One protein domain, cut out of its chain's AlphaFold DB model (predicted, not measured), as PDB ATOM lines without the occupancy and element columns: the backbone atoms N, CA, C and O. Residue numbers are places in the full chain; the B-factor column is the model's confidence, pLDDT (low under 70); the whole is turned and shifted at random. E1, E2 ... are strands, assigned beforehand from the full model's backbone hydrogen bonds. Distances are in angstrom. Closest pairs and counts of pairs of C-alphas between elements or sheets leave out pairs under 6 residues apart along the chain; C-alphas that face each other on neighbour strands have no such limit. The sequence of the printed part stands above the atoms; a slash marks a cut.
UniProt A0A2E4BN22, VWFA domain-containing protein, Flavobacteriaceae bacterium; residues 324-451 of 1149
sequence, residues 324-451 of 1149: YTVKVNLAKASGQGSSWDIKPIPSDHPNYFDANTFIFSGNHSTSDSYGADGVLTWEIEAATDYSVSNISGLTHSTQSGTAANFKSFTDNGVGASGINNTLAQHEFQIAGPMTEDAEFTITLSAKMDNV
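What this domain is: This is residues 324 to 451 of the 1149 residues of the protein "VWFA domain-containing protein" of Flavobacteriaceae bacterium (UniProt A0A2E4BN22). What shape do these atoms make? An elongated, loosely closed sandwich: the strongly twisted sheet E3 E4 E1 E9 E6 is partly face to face with the curled sheet E2 E5 E8 E7. At one end the sheets come together, where E6 and E9 run across toward E2 and E5. What is it built of, and how large is it? The 128 printed residues hold no named helix and nine strands, E1 to E9 in chain order, and the class is all strand; the sheet orders are E3 E4 E1 E9 E6, mixed, and E2 E5 E8 E7, antiparallel. The whole is compact, with a radius of gyration of the C-alphas of 14.3 A, and spans 45 by 29 by 26 A.

How they stand to each other: What are the neighbours of the first strand? E1, residues 324 to 332, is parallel to E9, residues 438 to 450, with N 327 and O 438 2.9 A apart, and antiparallel to E4, residues 357 to 363, with N 326 and O 360 2.9 A apart. E3, residues 352 to 354, forms a hairpin with E4, N 353 to O 357 being 3.1 A, and E6, residues 386 to 400, is antiparallel to E9, N 441 to O 397 being 2.8 A. How is the other sheet paired? E5, residues 376 to 382, has staggered antiparallel pairing: with E2, residues 340 to 342, N 341 to O 381 is 2.8 A, and with E8, residues 427 to 431, N 378 to O 428 is 2.8 A. E8 forms a hairpin with E7, residues 407 to 410, where N 409 and O 429 are 2.8 A apart. Where do the sheets come near each other? E6 bends by 76 degrees at residue 389, and its closest C-alphas to E5 are Val 388 and Ala 382, 5.8 A apart. The closest C-alphas of E6 and E7 are Ile 391 and Thr 410, 7.3 A apart, while E1 is apart from E5, E7 and E8.

Where its parts are: Where does E1 begin? C-alpha 324 is at (-0.332, -13.514, 11.321), and E1 is 26.5 A long. Which strands are longest? E9 is 38.0 A from first to last C-alpha and ends with C-alpha 450 at (6.015, 8.344, -24.710); E6 is 35.7 A, with C-alpha 389 at its bend at (1.134, 8.944, -16.854).

The domain as a whole: How far does it reach? The two C-alphas farthest apart, those of Asn 363 and Val 451, are 44.8 A apart, and the printed part has no cut. Which links are long, and where is confidence low? The links E4 to E5 and E7 to E8 are long; pLDDT is under 70 at residues 363 to 369, 371 to 373 and 403 to 404.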
ATOM      1  N   TYR A 324       0.157 -13.105  12.635       79.38
ATOM      2  CA  TYR A 324      -0.332 -13.514  11.321       79.38
ATOM      3  C   TYR A 324       0.695 -13.219  10.233       79.38
ATOM      4  O   TYR A 324       1.446 -12.240  10.321       79.38
ATOM      5  N   THR A 325       0.693 -14.054   9.198       84.31
ATOM      6  CA  THR A 325       1.534 -13.946   8.007       84.31
ATOM      7  C   THR A 325       0.680 -13.588   6.799       84.31
ATOM      8  O   THR A 325      -0.180 -14.365   6.385       84.31
ATOM      9  N   VAL A 326       0.944 -12.437   6.178       86.62
ATOM     10  CA  VAL A 326       0.284 -12.042   4.928       86.62
ATOM     11  C   VAL A 326       1.287 -11.938   3.793       86.62
ATOM     12  O   VAL A 326       2.288 -11.231   3.899       86.62
ATOM     13  N   LYS A 327       0.996 -12.603   2.673       91.94
ATOM     14  CA  LYS A 327       1.718 -12.409   1.412       91.94
ATOM     15  C   LYS A 327       0.958 -11.486   0.471       91.94
ATOM     16  O   LYS A 327      -0.266 -11.573   0.358       91.94
ATOM     17  N   VAL A 328       1.696 -10.637  -0.237       93.25
ATOM     18  CA  VAL A 328       1.161  -9.760  -1.285       93.25
ATOM     19  C   VAL A 328       2.011  -9.928  -2.539       93.25
ATOM     20  O   VAL A 328       3.100  -9.367  -2.651       93.25
ATOM     21  N   ASN A 329       1.491 -10.716  -3.478       95.12
ATOM     22  CA  ASN A 329       2.098 -10.962  -4.782       95.12
ATOM     23  C   ASN A 329       1.756  -9.780  -5.713       95.12
ATOM     24  O   ASN A 329       0.587  -9.394  -5.809       95.12
ATOM     25  N   LEU A 330       2.729  -9.219  -6.427       95.56
ATOM     26  CA  LEU A 330       2.532  -8.127  -7.385       95.56
ATOM     27  C   LEU A 330       2.591  -8.649  -8.828       95.56
ATOM     28  O   LEU A 330       3.541  -9.327  -9.230       95.56
ATOM     29  N   ALA A 331       1.575  -8.319  -9.626       94.31
ATOM     30  CA  ALA A 331       1.417  -8.795 -10.997       94.31
ATOM     31  C   ALA A 331       0.931  -7.693 -11.950       94.31
ATOM     32  O   ALA A 331       0.199  -6.780 -11.569       94.31
ATOM     33  N   LYS A 332       1.297  -7.805 -13.229       94.19
ATOM     34  CA  LYS A 332       0.778  -6.946 -14.304       94.19
ATOM     35  C   LYS A 332      -0.514  -7.531 -14.870       94.19
ATOM     36  O   LYS A 332      -0.644  -8.748 -15.009       94.19
ATOM     37  N   ALA A 333      -1.471  -6.676 -15.218       92.62
ATOM     38  CA  ALA A 333      -2.715  -7.097 -15.851       92.62
ATOM     39  C   ALA A 333      -2.470  -7.730 -17.231       92.62
ATOM     40  O   ALA A 333      -1.540  -7.368 -17.955       92.62
ATOM     41  N   SER A 334      -3.338  -8.667 -17.619       88.50
ATOM     42  CA  SER A 334      -3.247  -9.318 -18.928       88.50
ATOM     43  C   SER A 334      -3.371  -8.291 -20.062       88.50
ATOM     44  O   SER A 334      -4.251  -7.432 -20.031       88.50
ATOM     45  N   GLY A 335      -2.478  -8.369 -21.051       84.69
ATOM     46  CA  GLY A 335      -2.406  -7.418 -22.167       84.69
ATOM     47  C   GLY A 335      -1.560  -6.161 -21.913       84.69
ATOM     48  O   GLY A 335      -1.377  -5.378 -22.841       84.69
ATOM     49  N   GLN A 336      -1.005  -5.966 -20.711       88.06
ATOM     50  CA  GLN A 336      -0.047  -4.884 -20.448       88.06
ATOM     51  C   GLN A 336       1.289  -5.140 -21.164       88.06
ATOM     52  O   GLN A 336       1.855  -6.229 -21.072       88.06
ATOM     53  N   GLY A 337       1.785  -4.129 -21.883       81.81
ATOM     54  CA  GLY A 337       3.014  -4.209 -22.677       81.81
ATOM     55  C   GLY A 337       4.311  -4.078 -21.868       81.81
ATOM     56  O   GLY A 337       4.318  -4.057 -20.635       81.81
ATOM     57  N   SER A 338       5.428  -3.959 -22.588       87.62
ATOM     58  CA  SER A 338       6.785  -3.787 -22.045       87.62
ATOM     59  C   SER A 338       7.215  -2.320 -21.880       87.62
ATOM     60  O   SER A 338       8.405  -2.050 -21.775       87.62
ATOM     61  N   SER A 339       6.278  -1.368 -21.900       89.50
ATOM     62  CA  SER A 339       6.546   0.071 -21.722       89.50
ATOM     63  C   SER A 339       6.742   0.489 -20.258       89.50
ATOM     64  O   SER A 339       7.140   1.616 -19.983       89.50
ATOM     65  N   TRP A 340       6.476  -0.410 -19.313       94.38
ATOM     66  CA  TRP A 340       6.661  -0.238 -17.872       94.38
ATOM     67  C   TRP A 340       6.842  -1.599 -17.207       94.38
ATOM     68  O   TRP A 340       6.458  -2.614 -17.796       94.38
ATOM     69  N   ASP A 341       7.341  -1.636 -15.977       93.62
ATOM     70  CA  ASP A 341       7.256  -2.811 -15.112       93.62
ATOM     71  C   ASP A 341       6.986  -2.435 -13.647       93.62
ATOM     72  O   ASP A 341       6.953  -1.263 -13.273       93.62
ATOM     73  N   ILE A 342       6.719  -3.435 -12.813       94.50
ATOM     74  CA  ILE A 342       6.603  -3.245 -11.364       94.50
ATOM     75  C   ILE A 342       8.020  -3.180 -10.806       94.50
ATOM     76  O   ILE A 342       8.813  -4.080 -11.080       94.50
ATOM     77  N   LYS A 343       8.339  -2.143 -10.021       94.44
ATOM     78  CA  LYS A 343       9.692  -1.968  -9.487       94.44
ATOM     79  C   LYS A 343      10.100  -3.203  -8.671       94.44
ATOM     80  O   LYS A 343       9.400  -3.512  -7.700       94.44
ATOM     81  N   PRO A 344      11.192  -3.909  -9.023       93.62
ATOM     82  CA  PRO A 344      11.587  -5.129  -8.331       93.62
ATOM     83  C   PRO A 344      11.880  -4.878  -6.852       93.62
ATOM     84  O   PRO A 344      12.598  -3.939  -6.503       93.62
ATOM     85  N   ILE A 345      11.354  -5.735  -5.978       94.25
ATOM     86  CA  ILE A 345      11.582  -5.649  -4.533       94.25
ATOM     87  C   ILE A 345      13.050  -6.025  -4.242       94.25
ATOM     88  O   ILE A 345      13.466  -7.134  -4.587       94.25
ATOM     89  N   PRO A 346      13.855  -5.144  -3.613       93.75
ATOM     90  CA  PRO A 346      15.241  -5.447  -3.262       93.75
ATOM     91  C   PRO A 346      15.346  -6.575  -2.233       93.75
ATOM     92  O   PRO A 346      14.547  -6.650  -1.299       93.75
ATOM     93  N   SER A 347      16.366  -7.426  -2.359       92.81
ATOM     94  CA  SER A 347      16.580  -8.586  -1.476       92.81
ATOM     95  C   SER A 347      17.011  -8.241  -0.044       92.81
ATOM     96  O   SER A 347      17.092  -9.129   0.803       92.81
ATOM     97  N   ASP A 348      17.280  -6.964   0.231       91.56
ATOM     98  CA  ASP A 348      17.529  -6.380   1.549       91.56
ATOM     99  C   ASP A 348      16.308  -5.638   2.133       91.56
ATOM    100  O   ASP A 348      16.376  -5.130   3.254       91.56
ATOM    101  N   HIS A 349      15.170  -5.604   1.425       89.12
ATOM    102  CA  HIS A 349      13.930  -5.028   1.946       89.12
ATOM    103  C   HIS A 349      13.368  -5.874   3.115       89.12
ATOM    104  O   HIS A 349      13.268  -7.094   2.975       89.12
ATOM    105  N   PRO A 350      12.918  -5.275   4.243       86.00
ATOM    106  CA  PRO A 350      12.480  -6.021   5.435       86.00
ATOM    107  C   PRO A 350      11.353  -7.041   5.212       86.00
ATOM    108  O   PRO A 350      11.233  -7.994   5.974       86.00
ATOM    109  N   ASN A 351      10.539  -6.837   4.172       89.06
ATOM    110  CA  ASN A 351       9.415  -7.698   3.793       89.06
ATOM    111  C   ASN A 351       9.647  -8.463   2.477       89.06
ATOM    112  O   ASN A 351       8.683  -8.892   1.851       89.06
ATOM    113  N   TYR A 352      10.890  -8.600   2.006       91.88
ATOM    114  CA  TYR A 352      11.203  -9.351   0.784       91.88
ATOM    115  C   TYR A 352      10.891 -10.852   0.933       91.88
ATOM    116  O   TYR A 352      11.369 -11.502   1.866       91.88
ATOM    117  N   PHE A 353      10.149 -11.415  -0.023       92.88
ATOM    118  CA  PHE A 353      10.030 -12.866  -0.223       92.88
ATOM    119  C   PHE A 353      10.668 -13.278  -1.556       92.88
ATOM    120  O   PHE A 353      11.545 -14.143  -1.599       92.88
ATOM    121  N   ASP A 354      10.275 -12.595  -2.630       94.38
ATOM    122  CA  ASP A 354      10.932 -12.604  -3.935       94.38
ATOM    123  C   ASP A 354      10.800 -11.213  -4.590       94.38
ATOM    124  O   ASP A 354      10.225 -10.299  -3.999       94.38
ATOM    125  N   ALA A 355      11.337 -11.031  -5.800       91.56
ATOM    126  CA  ALA A 355      11.349  -9.741  -6.501       91.56
ATOM    127  C   ALA A 355       9.954  -9.144  -6.788       91.56
ATOM    128  O   ALA A 355       9.855  -7.949  -7.067       91.56
ATOM    129  N   ASN A 356       8.894  -9.953  -6.711       94.25
ATOM    130  CA  ASN A 356       7.510  -9.583  -6.992       94.25
ATOM    131  C   ASN A 356       6.592  -9.771  -5.770       94.25
ATOM    132  O   ASN A 356       5.432  -9.366  -5.827       94.25
ATOM    133  N   THR A 357       7.068 -10.380  -4.683       94.69
ATOM    134  CA  THR A 357       6.243 -10.779  -3.535       94.69
ATOM    135  C   THR A 357       6.750 -10.175  -2.232       94.69
ATOM    136  O   THR A 357       7.886 -10.418  -1.814       94.69
ATOM    137  N   PHE A 358       5.864  -9.461  -1.533       93.06
ATOM    138  CA  PHE A 358       6.077  -9.091  -0.137       93.06
ATOM    139  C   PHE A 358       5.551 -10.167   0.817       93.06
ATOM    140  O   PHE A 358       4.495 -10.757   0.574       93.06
ATOM    141  N   ILE A 359       6.240 -10.353   1.942       91.12
ATOM    142  CA  ILE A 359       5.765 -11.114   3.100       91.12
ATOM    143  C   ILE A 359       5.788 -10.245   4.363       91.12
ATOM    144  O   ILE A 359       6.813  -9.684   4.758       91.12
ATOM    145  N   PHE A 360       4.631 -10.132   5.001       86.38
ATOM    146  CA  PHE A 360       4.409  -9.419   6.251       86.38
ATOM    147  C   PHE A 360       4.152 -10.439   7.355       86.38
ATOM    148  O   PHE A 360       3.464 -11.431   7.132       86.38
ATOM    149  N   SER A 361       4.706 -10.201   8.540       78.94
ATOM    150  CA  SER A 361       4.510 -11.045   9.720       78.94
ATOM    151  C   SER A 361       4.399 -10.154  10.950       78.94
ATOM    152  O   SER A 361       5.335  -9.399  11.230       78.94
ATOM    153  N   GLY A 362       3.285 -10.210  11.677       71.44
ATOM    154  CA  GLY A 362       3.063  -9.302  12.803       71.44
ATOM    155  C   GLY A 362       1.769  -9.545  13.572       71.44
ATOM    156  O   GLY A 362       0.930 -10.354  13.188       71.44
ATOM    157  N   ASN A 363       1.621  -8.824  14.683       66.44
ATOM    158  CA  ASN A 363       0.510  -8.989  15.617       66.44
ATOM    159  C   ASN A 363      -0.593  -7.958  15.346       66.44
ATOM    160  O   ASN A 363      -0.312  -6.803  15.030       66.44
ATOM    161  N   HIS A 364      -1.853  -8.357  15.508       65.62
ATOM    162  CA  HIS A 364      -2.997  -7.506  15.179       65.62
ATOM    163  C   HIS A 364      -3.255  -6.383  16.201       65.62
ATOM    164  O   HIS A 364      -3.519  -6.665  17.372       65.62
ATOM    165  N   SER A 365      -3.333  -5.133  15.725       53.50
ATOM    166  CA  SER A 365      -4.109  -4.054  16.360       53.50
ATOM    167  C   SER A 365      -4.430  -2.921  15.373       53.50
ATOM    168  O   SER A 365      -3.539  -2.163  15.010       53.50
ATOM    169  N   THR A 366      -5.711  -2.780  15.010       52.53
ATOM    170  CA  THR A 366      -6.435  -1.564  14.537       52.53
ATOM    171  C   THR A 366      -5.915  -0.674  13.389       52.53
ATOM    172  O   THR A 366      -6.752  -0.032  12.756       52.53
ATOM    173  N   SER A 367      -4.619  -0.595  13.088       49.25
ATOM    174  CA  SER A 367      -4.069   0.263  12.021       49.25
ATOM    175  C   SER A 367      -2.713  -0.203  11.472       49.25
ATOM    176  O   SER A 367      -2.500  -0.127  10.262       49.25
ATOM    177  N   ASP A 368      -1.816  -0.721  12.317       53.16
ATOM    178  CA  ASP A 368      -0.376  -0.667  12.023       53.16
ATOM    179  C   ASP A 368       0.213  -2.009  11.540       53.16
ATOM    180  O   ASP A 368       1.014  -2.627  12.237       53.16
ATOM    181  N   SER A 369      -0.213  -2.522  10.375       64.38
ATOM    182  CA  SER A 369       0.162  -3.890   9.939       64.38
ATOM    183  C   SER A 369       1.051  -4.022   8.696       64.38
ATOM    184  O   SER A 369       1.728  -5.042   8.581       64.38
ATOM    185  N   TYR A 370       1.099  -3.042   7.786       72.06
ATOM    186  CA  TYR A 370       1.853  -3.157   6.520       72.06
ATOM    187  C   TYR A 370       3.086  -2.244   6.434       72.06
ATOM    188  O   TYR A 370       3.587  -1.998   5.348       72.06
ATOM    189  N   GLY A 371       3.611  -1.747   7.555       61.38
ATOM    190  CA  GLY A 371       4.823  -0.923   7.573       61.38
ATOM    191  C   GLY A 371       5.084  -0.302   8.942       61.38
ATOM    192  O   GLY A 371       4.307  -0.511   9.872       61.38
ATOM    193  N   ALA A 372       6.158   0.484   9.068       57.44
ATOM    194  CA  ALA A 372       6.485   1.187  10.315       57.44
ATOM    195  C   ALA A 372       5.401   2.206  10.719       57.44
ATOM    196  O   ALA A 372       5.083   2.322  11.897       57.44
ATOM    197  N   ASP A 373       4.795   2.868   9.727       60.44
ATOM    198  CA  ASP A 373       3.646   3.771   9.871       60.44
ATOM    199  C   ASP A 373       2.321   3.077   9.472       60.44
ATOM    200  O   ASP A 373       1.378   3.707   8.994       60.44
ATOM    201  N   GLY A 374       2.273   1.742   9.575       71.25
ATOM    202  CA  GLY A 374       1.107   0.904   9.264       71.25
ATOM    203  C   GLY A 374       0.822   0.631   7.786       71.25
ATOM    204  O   GLY A 374       0.011  -0.245   7.472       71.25
ATOM    205  N   VAL A 375       1.519   1.324   6.887       81.25
ATOM    206  CA  VAL A 375       1.317   1.299   5.433       81.25
ATOM    207  C   VAL A 375       2.626   1.036   4.688       81.25
ATOM    208  O   VAL A 375       3.690   1.462   5.139       81.25
ATOM    209  N   LEU A 376       2.538   0.411   3.510       88.31
ATOM    210  CA  LEU A 376       3.641   0.339   2.547       88.31
ATOM    211  C   LEU A 376       3.230   1.050   1.262       88.31
ATOM    212  O   LEU A 376       2.243   0.671   0.633       88.31
ATOM    213  N   THR A 377       4.012   2.048   0.862       91.62
ATOM    214  CA  THR A 377       3.981   2.608  -0.492       91.62
ATOM    215  C   THR A 377       4.972   1.842  -1.366       91.62
ATOM    216  O   THR A 377       6.089   1.560  -0.934       91.62
ATOM    217  N   TRP A 378       4.566   1.508  -2.587       94.50
ATOM    218  CA  TRP A 378       5.419   0.920  -3.617       94.50
ATOM    219  C   TRP A 378       5.122   1.553  -4.976       94.50
ATOM    220  O   TRP A 378       4.119   2.244  -5.136       94.50
ATOM    221  N   GLU A 379       5.983   1.333  -5.965       95.00
ATOM    222  CA  GLU A 379       5.890   2.023  -7.253       95.00
ATOM    223  C   GLU A 379       6.049   1.104  -8.468       95.00
ATOM    224  O   GLU A 379       6.519  -0.036  -8.388       95.00
ATOM    225  N   ILE A 380       5.625   1.629  -9.614       94.69
ATOM    226  CA  ILE A 380       5.887   1.078 -10.942       94.69
ATOM    227  C   ILE A 380       6.928   1.946 -11.655       94.69
ATOM    228  O   ILE A 380       6.945   3.164 -11.498       94.69
ATOM    229  N   GLU A 381       7.794   1.331 -12.451       93.19
ATOM    230  CA  GLU A 381       8.856   2.024 -13.181       93.19
ATOM    231  C   GLU A 381       8.600   1.995 -14.692       93.19
ATOM    232  O   GLU A 381       8.128   1.006 -15.255       93.19
ATOM    233  N   ALA A 382       8.878   3.110 -15.368       91.06
ATOM    234  CA  ALA A 382       8.777   3.180 -16.820       91.06
ATOM    235  C   ALA A 382       9.957   2.451 -17.476       91.06
ATOM    236  O   ALA A 382      11.090   2.528 -16.999       91.06
ATOM    237  N   ALA A 383       9.707   1.790 -18.606       87.94
ATOM    238  CA  ALA A 383      10.787   1.323 -19.464       87.94
ATOM    239  C   ALA A 383      11.456   2.514 -20.175       87.94
ATOM    240  O   ALA A 383      10.901   3.613 -20.246       87.94
ATOM    241  N   THR A 384      12.644   2.287 -20.740       81.38
ATOM    242  CA  THR A 384      13.329   3.267 -21.596       81.38
ATOM    243  C   THR A 384      12.381   3.794 -22.679       81.38
ATOM    244  O   THR A 384      11.624   3.021 -23.256       81.38
ATOM    245  N   ASP A 385      12.435   5.104 -22.936       86.88
ATOM    246  CA  ASP A 385      11.572   5.856 -23.860       86.88
ATOM    247  C   ASP A 385      10.111   6.099 -23.409       86.88
ATOM    248  O   ASP A 385       9.344   6.713 -24.154       86.88
ATOM    249  N   TYR A 386       9.724   5.723 -22.181       88.44
ATOM    250  CA  TYR A 386       8.381   5.967 -21.622       88.44
ATOM    251  C   TYR A 386       8.406   6.732 -20.288       88.44
ATOM    252  O   TYR A 386       9.412   6.769 -19.580       88.44
ATOM    253  N   SER A 387       7.266   7.320 -19.921       89.75
ATOM    254  CA  SER A 387       6.995   7.888 -18.597       89.75
ATOM    255  C   SER A 387       5.621   7.440 -18.085       89.75
ATOM    256  O   SER A 387       4.663   7.305 -18.853       89.75
ATOM    257  N   VAL A 388       5.513   7.165 -16.779       91.12
ATOM    258  CA  VAL A 388       4.230   6.786 -16.168       91.12
ATOM    259  C   VAL A 388       3.320   8.011 -16.142       91.12
ATOM    260  O   VAL A 388       3.658   9.022 -15.537       91.12
ATOM    261  N   SER A 389       2.169   7.905 -16.803       90.56
ATOM    262  CA  SER A 389       1.134   8.944 -16.854       90.56
ATOM    263  C   SER A 389       0.163   8.813 -15.680       90.56
ATOM    264  O   SER A 389      -0.186   9.798 -15.038       90.56
ATOM    265  N   ASN A 390      -0.265   7.575 -15.399       91.31
ATOM    266  CA  ASN A 390      -0.847   7.174 -14.118       91.31
ATOM    267  C   ASN A 390      -0.868   5.647 -13.972       91.31
ATOM    268  O   ASN A 390      -0.858   4.927 -14.974       91.31
ATOM    269  N   ILE A 391      -1.070   5.142 -12.756       93.75
ATOM    270  CA  ILE A 391      -1.672   3.816 -12.559       93.75
ATOM    271  C   ILE A 391      -3.125   3.882 -13.069       93.75
ATOM    272  O   ILE A 391      -3.946   4.653 -12.580       93.75
ATOM    273  N   SER A 392      -3.449   3.108 -14.105       92.25
ATOM    274  CA  SER A 392      -4.756   3.121 -14.784       92.25
ATOM    275  C   SER A 392      -5.733   2.067 -14.254       92.25
ATOM    276  O   SER A 392      -6.925   2.118 -14.551       92.25
ATOM    277  N   GLY A 393      -5.248   1.119 -13.451       92.25
ATOM    278  CA  GLY A 393      -6.072   0.113 -12.793       92.25
ATOM    279  C   GLY A 393      -5.303  -0.624 -11.705       92.25
ATOM    280  O   GLY A 393      -4.180  -1.066 -11.933       92.25
ATOM    281  N   LEU A 394      -5.923  -0.793 -10.540       94.56
ATOM    282  CA  LEU A 394      -5.403  -1.609  -9.447       94.56
ATOM    283  C   LEU A 394      -6.545  -2.482  -8.923       94.56
ATOM    284  O   LEU A 394      -7.583  -1.982  -8.495       94.56
ATOM    285  N   THR A 395      -6.371  -3.800  -8.967       90.81
ATOM    286  CA  THR A 395      -7.315  -4.759  -8.369       90.81
ATOM    287  C   THR A 395      -6.566  -5.736  -7.478       90.81
ATOM    288  O   THR A 395      -5.452  -6.128  -7.811       90.81
ATOM    289  N   HIS A 396      -7.157  -6.131  -6.352       87.06
ATOM    290  CA  HIS A 396      -6.630  -7.200  -5.507       87.06
ATOM    291  C   HIS A 396      -7.529  -8.439  -5.601       87.06
ATOM    292  O   HIS A 396      -8.755  -8.323  -5.607       87.06
ATOM    293  N   SER A 397      -6.925  -9.624  -5.662       89.19
ATOM    294  CA  SER A 397      -7.615 -10.911  -5.536       89.19
ATOM    295  C   SER A 397      -7.070 -11.690  -4.342       89.19
ATOM    296  O   SER A 397      -5.872 -11.687  -4.072       89.19
ATOM    297  N   THR A 398      -7.961 -12.345  -3.602       89.69
ATOM    298  CA  THR A 398      -7.608 -13.166  -2.439       89.69
ATOM    299  C   THR A 398      -7.415 -14.613  -2.870       89.69
ATOM    300  O   THR A 398      -8.321 -15.203  -3.456       89.69
ATOM    301  N   GLN A 399      -6.243 -15.168  -2.572       90.25
ATOM    302  CA  GLN A 399      -5.896 -16.575  -2.789       90.25
ATOM    303  C   GLN A 399      -6.191 -17.406  -1.526       90.25
ATOM    304  O   GLN A 399      -6.678 -18.532  -1.623       90.25
ATOM    305  N   SER A 400      -5.956 -16.829  -0.339       83.12
ATOM    306  CA  SER A 400      -6.361 -17.365   0.970       83.12
ATOM    307  C   SER A 400      -6.611 -16.238   1.982       83.12
ATOM    308  O   SER A 400      -6.094 -15.134   1.814       83.12
ATOM    309  N   GLY A 401      -7.392 -16.517   3.031       77.56
ATOM    310  CA  GLY A 401      -7.853 -15.524   4.013       77.56
ATOM    311  C   GLY A 401      -9.059 -14.702   3.531       77.56
ATOM    312  O   GLY A 401      -9.710 -15.062   2.543       77.56
ATOM    313  N   THR A 402      -9.359 -13.586   4.205       72.31
ATOM    314  CA  THR A 402     -10.559 -12.768   3.963       72.31
ATOM    315  C   THR A 402     -10.220 -11.356   3.466       72.31
ATOM    316  O   THR A 402      -9.485 -10.594   4.089       72.31
ATOM    317  N   ALA A 403     -10.835 -10.935   2.354       65.69
ATOM    318  CA  ALA A 403     -10.587  -9.630   1.719       65.69
ATOM    319  C   ALA A 403     -11.045  -8.394   2.525       65.69
ATOM    320  O   ALA A 403     -10.715  -7.264   2.165       65.69
ATOM    321  N   ALA A 404     -11.841  -8.574   3.586       66.00
ATOM    322  CA  ALA A 404     -12.566  -7.486   4.250       66.00
ATOM    323  C   ALA A 404     -11.648  -6.362   4.762       66.00
ATOM    324  O   ALA A 404     -11.983  -5.183   4.628       66.00
ATOM    325  N   ASN A 405     -10.471  -6.724   5.280       74.31
ATOM    326  CA  ASN A 405      -9.548  -5.806   5.946       74.31
ATOM    327  C   ASN A 405      -8.420  -5.288   5.045       74.31
ATOM    328  O   ASN A 405      -7.950  -4.174   5.261       74.31
ATOM    329  N   PHE A 406      -8.041  -6.024   3.996       84.06
ATOM    330  CA  PHE A 406      -7.003  -5.598   3.053       84.06
ATOM    331  C   PHE A 406      -7.453  -4.374   2.246       84.06
ATOM    332  O   PHE A 406      -8.589  -4.328   1.761       84.06
ATOM    333  N   LYS A 407      -6.600  -3.356   2.117       86.00
ATOM    334  CA  LYS A 407      -6.887  -2.131   1.360       86.00
ATOM    335  C   LYS A 407      -5.685  -1.736   0.510       86.00
ATOM    336  O   LYS A 407      -4.536  -1.918   0.897       86.00
ATOM    337  N   SER A 408      -5.984  -1.155  -0.641       90.38
ATOM    338  CA  SER A 408      -5.016  -0.634  -1.604       90.38
ATOM    339  C   SER A 408      -5.440   0.770  -2.030       90.38
ATOM    340  O   SER A 408      -6.641   1.009  -2.138       90.38
ATOM    341  N   PHE A 409      -4.503   1.680  -2.295       90.94
ATOM    342  CA  PHE A 409      -4.766   3.081  -2.652       90.94
ATOM    343  C   PHE A 409      -3.899   3.539  -3.832       90.94
ATOM    344  O   PHE A 409      -2.813   3.005  -4.050       90.94
ATOM    345  N   THR A 410      -4.392   4.534  -4.569       94.06
ATOM    346  CA  THR A 410      -3.702   5.264  -5.652       94.06
ATOM    347  C   THR A 410      -4.022   6.759  -5.538       94.06
ATOM    348  O   THR A 410      -4.912   7.130  -4.766       94.06
ATOM    349  N   ASP A 411      -3.321   7.616  -6.284       89.31
ATOM    350  CA  ASP A 411      -3.474   9.082  -6.257       89.31
ATOM    351  C   ASP A 411      -4.933   9.559  -6.425       89.31
ATOM    352  O   ASP A 411      -5.370  10.487  -5.741       89.31
ATOM    353  N   ASN A 412      -5.695   8.895  -7.304       86.88
ATOM    354  CA  ASN A 412      -7.054   9.278  -7.699       86.88
ATOM    355  C   ASN A 412      -8.112   8.158  -7.604       86.88
ATOM    356  O   ASN A 412      -9.299   8.445  -7.765       86.88
ATOM    357  N   GLY A 413      -7.721   6.925  -7.257       82.44
ATOM    358  CA  GLY A 413      -8.630   5.802  -6.990       82.44
ATOM    359  C   GLY A 413      -9.067   5.030  -8.232       82.44
ATOM    360  O   GLY A 413     -10.141   5.276  -8.781       82.44
ATOM    361  N   VAL A 414      -8.275   4.032  -8.633       87.69
ATOM    362  CA  VAL A 414      -8.565   3.170  -9.791       87.69
ATOM    363  C   VAL A 414      -8.894   1.724  -9.412       87.69
ATOM    364  O   VAL A 414      -8.300   1.124  -8.516       87.69
ATOM    365  N   GLY A 415      -9.822   1.117 -10.158       85.69
ATOM    366  CA  GLY A 415     -10.217  -0.286  -9.997       85.69
ATOM    367  C   GLY A 415     -10.917  -0.557  -8.663       85.69
ATOM    368  O   GLY A 415     -12.052  -0.135  -8.464       85.69
ATOM    369  N   ALA A 416     -10.247  -1.292  -7.774       80.31
ATOM    370  CA  ALA A 416     -10.708  -1.607  -6.420       80.31
ATOM    371  C   ALA A 416      -9.923  -0.845  -5.330       80.31
ATOM    372  O   ALA A 416      -9.987  -1.215  -4.154       80.31
ATOM    373  N   SER A 417      -9.141   0.178  -5.700       88.38
ATOM    374  CA  SER A 417      -8.383   0.987  -4.742       88.38
ATOM    375  C   SER A 417      -9.221   2.115  -4.127       88.38
ATOM    376  O   SER A 417     -10.119   2.669  -4.756       88.38
ATOM    377  N   GLY A 418      -8.872   2.509  -2.902       86.25
ATOM    378  CA  GLY A 418      -9.217   3.822  -2.366       86.25
ATOM    379  C   GLY A 418      -8.372   4.934  -2.998       86.25
ATOM    380  O   GLY A 418      -7.494   4.675  -3.826       86.25
ATOM    381  N   ILE A 419      -8.631   6.168  -2.567       88.81
ATOM    382  CA  ILE A 419      -7.926   7.382  -2.998       88.81
ATOM    383  C   ILE A 419      -6.955   7.818  -1.892       88.81
ATOM    384  O   ILE A 419      -7.364   7.902  -0.733       88.81
ATOM    385  N   ASN A 420      -5.709   8.137  -2.242       89.38
ATOM    386  CA  ASN A 420      -4.799   8.900  -1.391       89.38
ATOM    387  C   ASN A 420      -4.013   9.934  -2.221       89.38
ATOM    388  O   ASN A 420      -2.984   9.619  -2.815       89.38
ATOM    389  N   ASN A 421      -4.470  11.190  -2.187       88.00
ATOM    390  CA  ASN A 421      -3.914  12.323  -2.938       88.00
ATOM    391  C   ASN A 421      -2.443  12.679  -2.613       88.00
ATOM    392  O   ASN A 421      -1.926  13.631  -3.196       88.00
ATOM    393  N   THR A 422      -1.781  12.016  -1.654       89.75
ATOM    394  CA  THR A 422      -0.351  12.247  -1.361       89.75
ATOM    395  C   THR A 422       0.594  11.361  -2.172       89.75
ATOM    396  O   THR A 422       1.802  11.552  -2.069       89.75
ATOM    397  N   LEU A 423       0.070  10.380  -2.913       91.00
ATOM    398  CA  LEU A 423       0.846   9.475  -3.763       91.00
ATOM    399  C   LEU A 423       1.173  10.131  -5.112       91.00
ATOM    400  O   LEU A 423       0.366  10.887  -5.656       91.00
ATOM    401  N   ALA A 424       2.338   9.812  -5.671       93.06
ATOM    402  CA  ALA A 424       2.675  10.142  -7.051       93.06
ATOM    403  C   ALA A 424       1.932   9.239  -8.055       93.06
ATOM    404  O   ALA A 424       1.475   8.146  -7.731       93.06
ATOM    405  N   GLN A 425       1.878   9.658  -9.322       91.00
ATOM    406  CA  GLN A 425       1.187   8.950 -10.418       91.00
ATOM    407  C   GLN A 425       1.767   7.556 -10.753       91.00
ATOM    408  O   GLN A 425       1.157   6.783 -11.493       91.00
ATOM    409  N   HIS A 426       2.944   7.228 -10.215       93.25
ATOM    410  CA  HIS A 426       3.595   5.917 -10.310       93.25
ATOM    411  C   HIS A 426       3.556   5.116  -8.998       93.25
ATOM    412  O   HIS A 426       4.024   3.980  -8.973       93.25
ATOM    413  N   GLU A 427       2.986   5.668  -7.925       95.06
ATOM    414  CA  GLU A 427       2.919   5.043  -6.605       95.06
ATOM    415  C   GLU A 427       1.535   4.443  -6.320       95.06
ATOM    416  O   GLU A 427       0.486   5.012  -6.630       95.06
ATOM    417  N   PHE A 428       1.535   3.303  -5.640       94.00
ATOM    418  CA  PHE A 428       0.368   2.740  -4.974       94.00
ATOM    419  C   PHE A 428       0.719   2.392  -3.530       94.00
ATOM    420  O   PHE A 428       1.883   2.250  -3.162       94.00
ATOM    421  N   GLN A 429      -0.297   2.238  -2.692       92.31
ATOM    422  CA  GLN A 429      -0.116   1.980  -1.267       92.31
ATOM    423  C   GLN A 429      -0.981   0.807  -0.817       92.31
ATOM    424  O   GLN A 429      -2.100   0.648  -1.304       92.31
ATOM    425  N   ILE A 430      -0.484  -0.000   0.119       90.31
ATOM    426  CA  ILE A 430      -1.235  -1.071   0.787       90.31
ATOM    427  C   ILE A 430      -1.360  -0.790   2.286       90.31
ATOM    428  O   ILE A 430      -0.451  -0.231   2.903       90.31
ATOM    429  N   ALA A 431      -2.513  -1.141   2.856       85.19
ATOM    430  CA  ALA A 431      -2.865  -0.841   4.240       85.19
ATOM    431  C   ALA A 431      -3.996  -1.746   4.769       85.19
ATOM    432  O   ALA A 431      -4.584  -2.549   4.039       85.19
ATOM    433  N   GLY A 432      -4.344  -1.539   6.040       77.81
ATOM    434  CA  GLY A 432      -5.383  -2.271   6.769       77.81
ATOM    435  C   GLY A 432      -4.784  -3.223   7.807       77.81
ATOM    436  O   GLY A 432      -3.573  -3.426   7.817       77.81
ATOM    437  N   PRO A 433      -5.590  -3.804   8.707       72.56
ATOM    438  CA  PRO A 433      -5.078  -4.731   9.708       72.56
ATOM    439  C   PRO A 433      -4.903  -6.154   9.152       72.56
ATOM    440  O   PRO A 433      -5.749  -6.642   8.400       72.56
ATOM    441  N   MET A 434      -3.852  -6.857   9.582       76.31
ATOM    442  CA  MET A 434      -3.744  -8.317   9.417       76.31
ATOM    443  C   MET A 434      -4.621  -9.010  10.472       76.31
ATOM    444  O   MET A 434      -4.438  -8.764  11.662       76.31
ATOM    445  N   THR A 435      -5.591  -9.834  10.063       73.00
ATOM    446  CA  THR A 435      -6.531 -10.543  10.969       73.00
ATOM    447  C   THR A 435      -6.446 -12.064  10.923       73.00
ATOM    448  O   THR A 435      -7.048 -12.712  11.770       73.00
ATOM    449  N   GLU A 436      -5.746 -12.619   9.940       75.06
ATOM    450  CA  GLU A 436      -5.585 -14.053   9.694       75.06
ATOM    451  C   GLU A 436      -4.371 -14.259   8.769       75.06
ATOM    452  O   GLU A 436      -3.897 -13.296   8.153       75.06
ATOM    453  N   ASP A 437      -3.902 -15.499   8.624       82.50
ATOM    454  CA  ASP A 437      -2.932 -15.856   7.583       82.50
ATOM    455  C   ASP A 437      -3.582 -15.757   6.189       82.50
ATOM    456  O   ASP A 437      -4.561 -16.446   5.884       82.50
ATOM    457  N   ALA A 438      -3.035 -14.901   5.320       85.62
ATOM    458  CA  ALA A 438      -3.657 -14.558   4.040       85.62
ATOM    459  C   ALA A 438      -2.650 -14.437   2.888       85.62
ATOM    460  O   ALA A 438      -1.476 -14.118   3.071       85.62
ATOM    461  N   GLU A 439      -3.125 -14.644   1.663       91.62
ATOM    462  CA  GLU A 439      -2.346 -14.393   0.450       91.62
ATOM    463  C   GLU A 439      -3.201 -13.610  -0.547       91.62
ATOM    464  O   GLU A 439      -4.279 -14.049  -0.956       91.62
ATOM    465  N   PHE A 440      -2.712 -12.433  -0.932       91.62
ATOM    466  CA  PHE A 440      -3.348 -11.537  -1.890       91.62
ATOM    467  C   PHE A 440      -2.482 -11.396  -3.141       91.62
ATOM    468  O   PHE A 440      -1.258 -11.512  -3.099       91.62
ATOM    469  N   THR A 441      -3.106 -11.106  -4.278       94.25
ATOM    470  CA  THR A 441      -2.407 -10.721  -5.508       94.25
ATOM    471  C   THR A 441      -2.926  -9.377  -5.987       94.25
ATOM    472  O   THR A 441      -4.106  -9.247  -6.310       94.25
ATOM    473  N   ILE A 442      -2.051  -8.373  -6.038       94.56
ATOM    474  CA  ILE A 442      -2.350  -7.065  -6.621       94.56
ATOM    475  C   ILE A 442      -2.010  -7.114  -8.108       94.56
ATOM    476  O   ILE A 442      -0.877  -7.388  -8.494       94.56
ATOM    477  N   THR A 443      -3.008  -6.829  -8.937       95.06
ATOM    478  CA  THR A 443      -2.899  -6.759 -10.393       95.06
ATOM    479  C   THR A 443      -2.961  -5.299 -10.840       95.06
ATOM    480  O   THR A 443      -3.981  -4.630 -10.641       95.06
ATOM    481  N   LEU A 444      -1.870  -4.820 -11.443       95.31
ATOM    482  CA  LEU A 444      -1.644  -3.429 -11.844       95.31
ATOM    483  C   LEU A 444      -1.771  -3.224 -13.359       95.31
ATOM    484  O   LEU A 444      -1.362  -4.060 -14.167       95.31
ATOM    485  N   SER A 445      -2.303  -2.070 -13.743       93.88
ATOM    486  CA  SER A 445      -2.291  -1.506 -15.095       93.88
ATOM    487  C   SER A 445      -1.757  -0.082 -15.031       93.88
ATOM    488  O   SER A 445      -2.120   0.655 -14.115       93.88
ATOM    489  N   ALA A 446      -0.952   0.323 -16.012       93.44
ATOM    490  CA  ALA A 446      -0.487   1.699 -16.153       93.44
ATOM    491  C   ALA A 446      -1.040   2.339 -17.433       93.44
ATOM    492  O   ALA A 446      -1.379   1.653 -18.403       93.44
ATOM    493  N   LYS A 447      -1.137   3.666 -17.439       91.94
ATOM    494  CA  LYS A 447      -1.138   4.486 -18.651       91.94
ATOM    495  C   LYS A 447       0.278   5.027 -18.801       91.94
ATOM    496  O   LYS A 447       0.780   5.676 -17.887       91.94
ATOM    497  N   MET A 448       0.890   4.774 -19.949       91.94
ATOM    498  CA  MET A 448       2.217   5.280 -20.289       91.94
ATOM    499  C   MET A 448       2.085   6.370 -21.338       91.94
ATOM    500  O   MET A 448       1.325   6.203 -22.292       91.94
ATOM    501  N   ASP A 449       2.845   7.444 -21.165       88.38
ATOM    502  CA  ASP A 449       3.097   8.418 -22.218       88.38
ATOM    503  C   ASP A 449       4.504   8.167 -22.786       88.38
ATOM    504  O   ASP A 449       5.387   7.642 -22.104       88.38
ATOM    505  N   ASN A 450       4.709   8.482 -24.065       86.56
ATOM    506  CA  ASN A 450       6.015   8.344 -24.710       86.56
ATOM    507  C   ASN A 450       6.899   9.543 -24.343       86.56
ATOM    508  O   ASN A 450       6.440  10.687 -24.410       86.56
ATOM    509  N   VAL A 451       8.176   9.311 -24.041       87.00
ATOM    510  CA  VAL A 451       9.143  10.401 -23.864       87.00
ATOM    511  C   VAL A 451       9.426  11.044 -25.220       87.00
ATOM    512  O   VAL A 451       9.711  10.363 -26.208       87.00
TER     513      VAL A 451